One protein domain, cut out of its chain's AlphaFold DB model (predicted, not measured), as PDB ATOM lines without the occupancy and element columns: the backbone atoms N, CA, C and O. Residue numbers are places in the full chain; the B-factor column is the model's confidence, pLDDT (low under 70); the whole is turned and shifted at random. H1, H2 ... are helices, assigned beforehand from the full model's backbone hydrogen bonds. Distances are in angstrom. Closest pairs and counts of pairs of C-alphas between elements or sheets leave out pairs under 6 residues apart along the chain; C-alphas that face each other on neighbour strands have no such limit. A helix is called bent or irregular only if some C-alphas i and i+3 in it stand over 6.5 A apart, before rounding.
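AT A GLANCE: This is residues 33 to 91 of the 252 residues of an uncharacterized protein of Elaphomyces granulatus (UniProt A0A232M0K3). Two helices meet near their ends as an open V, with a tight turn at residues 51 to 55 as its corner; the longer leg, H2, bends near its far end, so that its last arm H2b turns away from the line of H2a. The legs come close only near the turn, and H2b sticks out at the far end of the longer leg. The printed part has 59 residues with two named helices, H1 then H2, and no named strand; its class is all helix. It is extended, with a radius of gyration of the C-alphas of 17.7 A, and flat, spanning 57 by 31 by 10 A.

IN THESE COORDINATES: H1 takes residues 33 to 50, from C-alpha 33 at (102.629, 6.360, 56.019), and is 25.3 A long. H2 takes residues 56 to 89 and by its hydrogen bonds was assigned as one helix, but it is bent: C-alphas 77 and 80 are 7.3 A apart. Its arm H2a, residues 56 to 77, begins at C-alpha 56 (111.331, 13.771, 27.107) and is 31.6 A long. Its arm H2b, residues 80 to 89, ends at C-alpha 89 (139.055, 20.425, 63.633).

HOW THE PARTS SIT: H1 and H2a are close but not clearly touching; their closest C-alphas, those of Leu 49 and Val 59, are 6.3 A apart. They run opposite ways at a shallow tilt of 30 degrees. H2a and H2b stand at a steep tilt of 52 degrees. H1 and H2b are apart. In H1, H2a and H2b every O i to N i+4 pair is within hydrogen-bond range.

THE WHOLE: The two C-alphas farthest apart, those of Gly 54 and Trp 91, are 57.5 A apart. The printed part has no cut, and the link from H1 to H2 is tight. Residues 33 to 44, 51 to 57 and 64 to 91 stand free. The mean pLDDT of the printed part is 76.1; residues 33 to 35, 46 to 54 and 88 to 91 are under 70.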
ATOM      1  N   HIS A  33     103.270   5.176  56.585       61.56
ATOM      2  CA  HIS A  33     102.629   6.360  56.019       61.56
ATOM      3  C   HIS A  33     103.581   7.255  55.204       61.56
ATOM      4  O   HIS A  33     103.257   7.628  54.085       61.56
ATOM      5  N   THR A  34     104.787   7.546  55.704       67.25
ATOM      6  CA  THR A  34     105.776   8.384  54.994       67.25
ATOM      7  C   THR A  34     106.347   7.729  53.737       67.25
ATOM      8  O   THR A  34     106.608   8.423  52.761       67.25
ATOM      9  N   ARG A  35     106.500   6.397  53.711       67.69
ATOM     10  CA  ARG A  35     106.956   5.685  52.503       67.69
ATOM     11  C   ARG A  35     105.884   5.688  51.421       67.69
ATOM     12  O   ARG A  35     106.195   5.972  50.273       67.69
ATOM     13  N   SER A  36     104.635   5.432  51.808       73.06
ATOM     14  CA  SER A  36     103.493   5.489  50.893       73.06
ATOM     15  C   SER A  36     103.280   6.899  50.342       73.06
ATOM     16  O   SER A  36     103.126   7.057  49.140       73.06
ATOM     17  N   ALA A  37     103.382   7.934  51.182       75.12
ATOM     18  CA  ALA A  37     103.247   9.322  50.743       75.12
ATOM     19  C   ALA A  37     104.327   9.721  49.725       75.12
ATOM     20  O   ALA A  37     104.012  10.316  48.701       75.12
ATOM     21  N   VAL A  38     105.589   9.346  49.960       71.69
ATOM     22  CA  VAL A  38     106.686   9.627  49.018       71.69
ATOM     23  C   VAL A  38     106.504   8.863  47.703       71.69
ATOM     24  O   VAL A  38     106.689   9.444  46.638       71.69
ATOM     25  N   ILE A  39     106.089   7.592  47.759       80.19
ATOM     26  CA  ILE A  39     105.799   6.786  46.562       80.19
ATOM     27  C   ILE A  39     104.592   7.350  45.802       80.19
ATOM     28  O   ILE A  39     104.642   7.419  44.582       80.19
ATOM     29  N   ALA A  40     103.543   7.796  46.494       75.44
ATOM     30  CA  ALA A  40     102.362   8.397  45.884       75.44
ATOM     31  C   ALA A  40     102.697   9.727  45.199       75.44
ATOM     32  O   ALA A  40     102.280   9.945  44.070       75.44
ATOM     33  N   ILE A  41     103.512  10.582  45.823       76.94
ATOM     34  CA  ILE A  41     103.970  11.839  45.214       76.94
ATOM     35  C   ILE A  41     104.831  11.555  43.973       76.94
ATOM     36  O   ILE A  41     104.600  12.144  42.923       76.94
ATOM     37  N   LEU A  42     105.773  10.607  44.054       72.12
ATOM     38  CA  LEU A  42     106.575  10.166  42.903       72.12
ATOM     39  C   LEU A  42     105.713   9.553  41.789       72.12
ATOM     40  O   LEU A  42     105.984   9.786  40.614       72.12
ATOM     41  N   ALA A  43     104.678   8.793  42.145       73.25
ATOM     42  CA  ALA A  43     103.753   8.182  41.198       73.25
ATOM     43  C   ALA A  43     102.866   9.225  40.508       73.25
ATOM     44  O   ALA A  43     102.698   9.146  39.299       73.25
ATOM     45  N   ILE A  44     102.369  10.227  41.240       73.94
ATOM     46  CA  ILE A  44     101.585  11.340  40.685       73.94
ATOM     47  C   ILE A  44     102.449  12.163  39.722       73.94
ATOM     48  O   ILE A  44     102.017  12.449  38.610       73.94
ATOM     49  N   ILE A  45     103.692  12.477  40.102       72.00
ATOM     50  CA  ILE A  45     104.644  13.182  39.230       72.00
ATOM     51  C   ILE A  45     104.948  12.344  37.979       72.00
ATOM     52  O   ILE A  45     104.930  12.872  36.873       72.00
ATOM     53  N   SER A  46     105.172  11.036  38.135       66.62
ATOM     54  CA  SER A  46     105.437  10.116  37.021       66.62
ATOM     55  C   SER A  46     104.246   9.995  36.063       66.62
ATOM     56  O   SER A  46     104.424  10.080  34.851       66.62
ATOM     57  N   GLN A  47     103.024   9.862  36.589       68.19
ATOM     58  CA  GLN A  47     101.796   9.773  35.793       68.19
ATOM     59  C   GLN A  47     101.538  11.058  35.004       68.19
ATOM     60  O   GLN A  47     101.218  10.990  33.821       68.19
ATOM     61  N   HIS A  48     101.750  12.223  35.622       65.56
ATOM     62  CA  HIS A  48     101.566  13.506  34.944       65.56
ATOM     63  C   HIS A  48     102.624  13.773  33.860       65.56
ATOM     64  O   HIS A  48     102.361  14.495  32.902       65.56
ATOM     65  N   LEU A  49     103.806  13.161  33.983       60.81
ATOM     66  CA  LEU A  49     104.875  13.224  32.988       60.81
ATOM     67  C   LEU A  49     104.699  12.228  31.826       60.81
ATOM     68  O   LEU A  49     105.114  12.528  30.710       60.81
ATOM     69  N   PHE A  50     104.123  11.043  32.064       63.03
ATOM     70  CA  PHE A  50     104.054   9.971  31.057       63.03
ATOM     71  C   PHE A  50     102.925  10.138  30.029       63.03
ATOM     72  O   PHE A  50     103.022   9.583  28.932       63.03
ATOM     73  N   ASP A  51     101.888  10.920  30.346       64.12
ATOM     74  CA  ASP A  51     100.761  11.171  29.433       64.12
ATOM     75  C   ASP A  51     101.133  12.068  28.235       64.12
ATOM     76  O   ASP A  51     100.464  12.039  27.203       64.12
ATOM     77  N   ARG A  52     102.244  12.816  28.304       59.09
ATOM     78  CA  ARG A  52     102.774  13.598  27.174       59.09
ATOM     79  C   ARG A  52     104.059  12.980  26.632       59.09
ATOM     80  O   ARG A  52     105.160  13.454  26.891       59.09
ATOM     81  N   ARG A  53     103.915  11.948  25.793       55.59
ATOM     82  CA  ARG A  53     105.017  11.255  25.084       55.59
ATOM     83  C   ARG A  53     105.911  12.150  24.193       55.59
ATOM     84  O   ARG A  53     106.879  11.642  23.640       55.59
ATOM     85  N   GLY A  54     105.615  13.446  24.050       65.75
ATOM     86  CA  GLY A  54     106.389  14.396  23.239       65.75
ATOM     87  C   GLY A  54     107.524  15.134  23.964       65.75
ATOM     88  O   GLY A  54     108.411  15.644  23.292       65.75
ATOM     89  N   ASP A  55     107.553  15.160  25.302       71.62
ATOM     90  CA  ASP A  55     108.416  16.091  26.052       71.62
ATOM     91  C   ASP A  55     109.443  15.385  26.962       71.62
ATOM     92  O   ASP A  55     109.579  15.685  28.150       71.62
ATOM     93  N   LEU A  56     110.224  14.449  26.401       72.44
ATOM     94  CA  LEU A  56     111.331  13.771  27.107       72.44
ATOM     95  C   LEU A  56     112.295  14.775  27.772       72.44
ATOM     96  O   LEU A  56     112.722  14.581  28.908       72.44
ATOM     97  N   THR A  57     112.611  15.875  27.086       79.12
ATOM     98  CA  THR A  57     113.491  16.935  27.602       79.12
ATOM     99  C   THR A  57     112.899  17.612  28.842       79.12
ATOM    100  O   THR A  57     113.619  17.908  29.800       79.12
ATOM    101  N   LEU A  58     111.578  17.808  28.875       77.31
ATOM    102  CA  LEU A  58     110.876  18.404  30.012       77.31
ATOM    103  C   LEU A  58     110.860  17.447  31.211       77.31
ATOM    104  O   LEU A  58     111.125  17.867  32.337       77.31
ATOM    105  N   VAL A  59     110.659  16.151  30.964       79.19
ATOM    106  CA  VAL A  59     110.760  15.094  31.982       79.19
ATOM    107  C   VAL A  59     112.149  15.054  32.614       79.19
ATOM    108  O   VAL A  59     112.286  15.087  33.836       79.19
ATOM    109  N   VAL A  60     113.197  15.030  31.792       81.81
ATOM    110  CA  VAL A  60     114.576  14.965  32.284       81.81
ATOM    111  C   VAL A  60     114.921  16.228  33.076       81.81
ATOM    112  O   VAL A  60     115.434  16.125  34.187       81.81
ATOM    113  N   SER A  61     114.565  17.417  32.575       84.69
ATOM    114  CA  SER A  61     114.866  18.687  33.254       84.69
ATOM    115  C   SER A  61     114.155  18.845  34.605       84.69
ATOM    116  O   SER A  61     114.766  19.312  35.566       84.69
ATOM    117  N   THR A  62     112.897  18.408  34.720       83.50
ATOM    118  CA  THR A  62     112.118  18.496  35.967       83.50
ATOM    119  C   THR A  62     112.610  17.507  37.017       83.50
ATOM    120  O   THR A  62     112.738  17.871  38.188       83.50
ATOM    121  N   VAL A  63     112.982  16.287  36.615       80.56
ATOM    122  CA  VAL A  63     113.607  15.305  37.514       80.56
ATOM    123  C   VAL A  63     114.975  15.799  37.989       80.56
ATOM    124  O   VAL A  63     115.248  15.756  39.190       80.56
ATOM    125  N   THR A  64     115.812  16.334  37.094       88.38
ATOM    126  CA  THR A  64     117.103  16.931  37.466       88.38
ATOM    127  C   THR A  64     116.912  18.131  38.393       88.38
ATOM    128  O   THR A  64     117.585  18.210  39.416       88.38
ATOM    129  N   GLY A  65     115.963  19.025  38.109       90.00
ATOM    130  CA  GLY A  65     115.649  20.176  38.961       90.00
ATOM    131  C   GLY A  65     115.152  19.770  40.349       90.00
ATOM    132  O   GLY A  65     115.606  20.317  41.356       90.00
ATOM    133  N   CYS A  66     114.290  18.755  40.430       86.31
ATOM    134  CA  CYS A  66     113.817  18.204  41.699       86.31
ATOM    135  C   CYS A  66     114.965  17.556  42.492       86.31
ATOM    136  O   CYS A  66     115.122  17.822  43.685       86.31
ATOM    137  N   ALA A  67     115.834  16.787  41.829       89.50
ATOM    138  CA  ALA A  67     117.012  16.183  42.450       89.50
ATOM    139  C   ALA A  67     118.017  17.236  42.955       89.50
ATOM    140  O   ALA A  67     118.507  17.123  44.081       89.50
ATOM    141  N   LEU A  68     118.288  18.278  42.162       93.75
ATOM    142  CA  LEU A  68     119.153  19.399  42.546       93.75
ATOM    143  C   LEU A  68     118.577  20.157  43.744       93.75
ATOM    144  O   LEU A  68     119.296  20.417  44.708       93.75
ATOM    145  N   THR A  69     117.274  20.442  43.724       94.00
ATOM    146  CA  THR A  69     116.580  21.125  44.825       94.00
ATOM    147  C   THR A  69     116.610  20.286  46.103       94.00
ATOM    148  O   THR A  69     116.882  20.807  47.182       94.00
ATOM    149  N   TRP A  70     116.400  18.972  45.998       92.12
ATOM    150  CA  TRP A  70     116.471  18.053  47.134       92.12
ATOM    151  C   TRP A  70     117.875  17.992  47.753       92.12
ATOM    152  O   TRP A  70     118.020  18.097  48.973       92.12
ATOM    153  N   MET A  71     118.925  17.878  46.933       91.75
ATOM    154  CA  MET A  71     120.309  17.893  47.422       91.75
ATOM    155  C   MET A  71     120.680  19.241  48.043       91.75
ATOM    156  O   MET A  71     121.307  19.268  49.103       91.75
ATOM    157  N   ALA A  72     120.244  20.353  47.443       90.38
ATOM    158  CA  ALA A  72     120.433  21.690  47.998       90.38
ATOM    159  C   ALA A  72     119.731  21.844  49.356       90.38
ATOM    160  O   ALA A  72     120.327  22.368  50.294       90.38
ATOM    161  N   ALA A  73     118.513  21.315  49.505       88.88
ATOM    162  CA  ALA A  73     117.794  21.309  50.776       88.88
ATOM    163  C   ALA A  73     118.532  20.493  51.853       88.88
ATOM    164  O   ALA A  73     118.651  20.946  52.993       88.88
ATOM    165  N   ILE A  74     119.088  19.324  51.510       85.94
ATOM    166  CA  ILE A  74     119.927  18.541  52.435       85.94
ATOM    167  C   ILE A  74     121.195  19.317  52.805       85.94
ATOM    168  O   ILE A  74     121.551  19.373  53.984       85.94
ATOM    169  N   GLY A  75     121.866  19.930  51.828       83.19
ATOM    170  CA  GLY A  75     123.035  20.784  52.043       83.19
ATOM    171  C   GLY A  75     122.731  21.930  53.005       83.19
ATOM    172  O   GLY A  75     123.429  22.117  53.998       83.19
ATOM    173  N   TYR A  76     121.614  22.622  52.791       84.81
ATOM    174  CA  TYR A  76     121.141  23.683  53.671       84.81
ATOM    175  C   TYR A  76     120.872  23.175  55.094       84.81
ATOM    176  O   TYR A  76     121.382  23.744  56.059       84.81
ATOM    177  N   LEU A  77     120.163  22.051  55.242       83.12
ATOM    178  CA  LEU A  77     119.879  21.439  56.547       83.12
ATOM    179  C   LEU A  77     121.140  20.938  57.274       83.12
ATOM    180  O   LEU A  77     121.141  20.834  58.501       83.12
ATOM    181  N   THR A  78     122.203  20.602  56.539       82.69
ATOM    182  CA  THR A  78     123.470  20.091  57.091       82.69
ATOM    183  C   THR A  78     124.550  21.158  57.257       82.69
ATOM    184  O   THR A  78     125.509  20.915  57.990       82.69
ATOM    185  N   SER A  79     124.375  22.344  56.672       78.81
ATOM    186  CA  SER A  79     125.340  23.454  56.677       78.81
ATOM    187  C   SER A  79     125.867  23.796  58.075       78.81
ATOM    188  O   SER A  79     127.077  23.831  58.291       78.81
ATOM    189  N   GLY A  80     124.982  23.906  59.071       79.56
ATOM    190  CA  GLY A  80     125.387  24.178  60.451       79.56
ATOM    191  C   GLY A  80     126.301  23.093  61.041       79.56
ATOM    192  O   GLY A  80     127.211  23.390  61.816       79.56
ATOM    193  N   TYR A  81     126.117  21.820  60.668       76.81
ATOM    194  CA  TYR A  81     127.019  20.751  61.116       76.81
ATOM    195  C   TYR A  81     128.401  20.843  60.477       76.81
ATOM    196  O   TYR A  81     129.369  20.482  61.144       76.81
ATOM    197  N   ILE A  82     128.499  21.316  59.233       78.38
ATOM    198  CA  ILE A  82     129.775  21.492  58.528       78.38
ATOM    199  C   ILE A  82     130.593  22.582  59.221       78.38
ATOM    200  O   ILE A  82     131.714  22.318  59.648       78.38
ATOM    201  N   GLU A  83     129.989  23.740  59.484       78.56
ATOM    202  CA  GLU A  83     130.648  24.832  60.211       78.56
ATOM    203  C   GLU A  83     131.085  24.389  61.620       78.56
ATOM    204  O   GLU A  83     132.192  24.664  62.095       78.56
ATOM    205  N   ARG A  84     130.244  23.606  62.310       73.06
ATOM    206  CA  ARG A  84     130.613  23.057  63.618       73.06
ATOM    207  C   ARG A  84     131.734  22.024  63.517       73.06
ATOM    208  O   ARG A  84     132.548  21.954  64.442       73.06
ATOM    209  N   ALA A  85     131.776  21.234  62.446       75.88
ATOM    210  CA  ALA A  85     132.830  20.260  62.196       75.88
ATOM    211  C   ALA A  85     134.178  20.956  61.957       75.88
ATOM    212  O   ALA A  85     135.175  20.557  62.565       75.88
ATOM    213  N   GLU A  86     134.200  22.047  61.194       76.62
ATOM    214  CA  GLU A  86     135.387  22.890  61.008       76.62
ATOM    215  C   GLU A  86     135.906  23.413  62.350       76.62
ATOM    216  O   GLU A  86     137.069  23.203  62.701       76.62
ATOM    217  N   GLN A  87     135.012  23.952  63.186       70.81
ATOM    218  CA  GLN A  87     135.366  24.392  64.537       70.81
ATOM    219  C   GLN A  87     135.885  23.250  65.426       70.81
ATOM    220  O   GLN A  87     136.685  23.496  66.335       70.81
ATOM    221  N   THR A  88     135.440  22.002  65.209       63.94
ATOM    222  CA  THR A  88     135.989  20.849  65.938       63.94
ATOM    223  C   THR A  88     137.399  20.465  65.490       63.94
ATOM    224  O   THR A  88     138.185  20.020  66.333       63.94
ATOM    225  N   GLY A  89     137.737  20.691  64.216       63.06
ATOM    226  CA  GLY A  89     139.055  20.425  63.633       63.06
ATOM    227  C   GLY A  89     140.149  21.374  64.125       63.06
ATOM    228  O   GLY A  89     141.283  20.948  64.326       63.06
ATOM    229  N   THR A  90     139.816  22.630  64.432       61.88
ATOM    230  CA  THR A  90     140.795  23.639  64.890       61.88
ATOM    231  C   THR A  90     141.275  23.423  66.336       61.88
ATOM    232  O   THR A  90     142.052  24.223  66.847       61.88
ATOM    233  N   TRP A  91     140.785  22.405  67.061       66.25
ATOM    234  CA  TRP A  91     141.055  22.145  68.493       66.25
ATOM    235  C   TRP A  91     140.744  23.313  69.457       66.25
ATOM    236  O   TRP A  91     140.788  23.141  70.675       66.25
TER     237      TRP A  91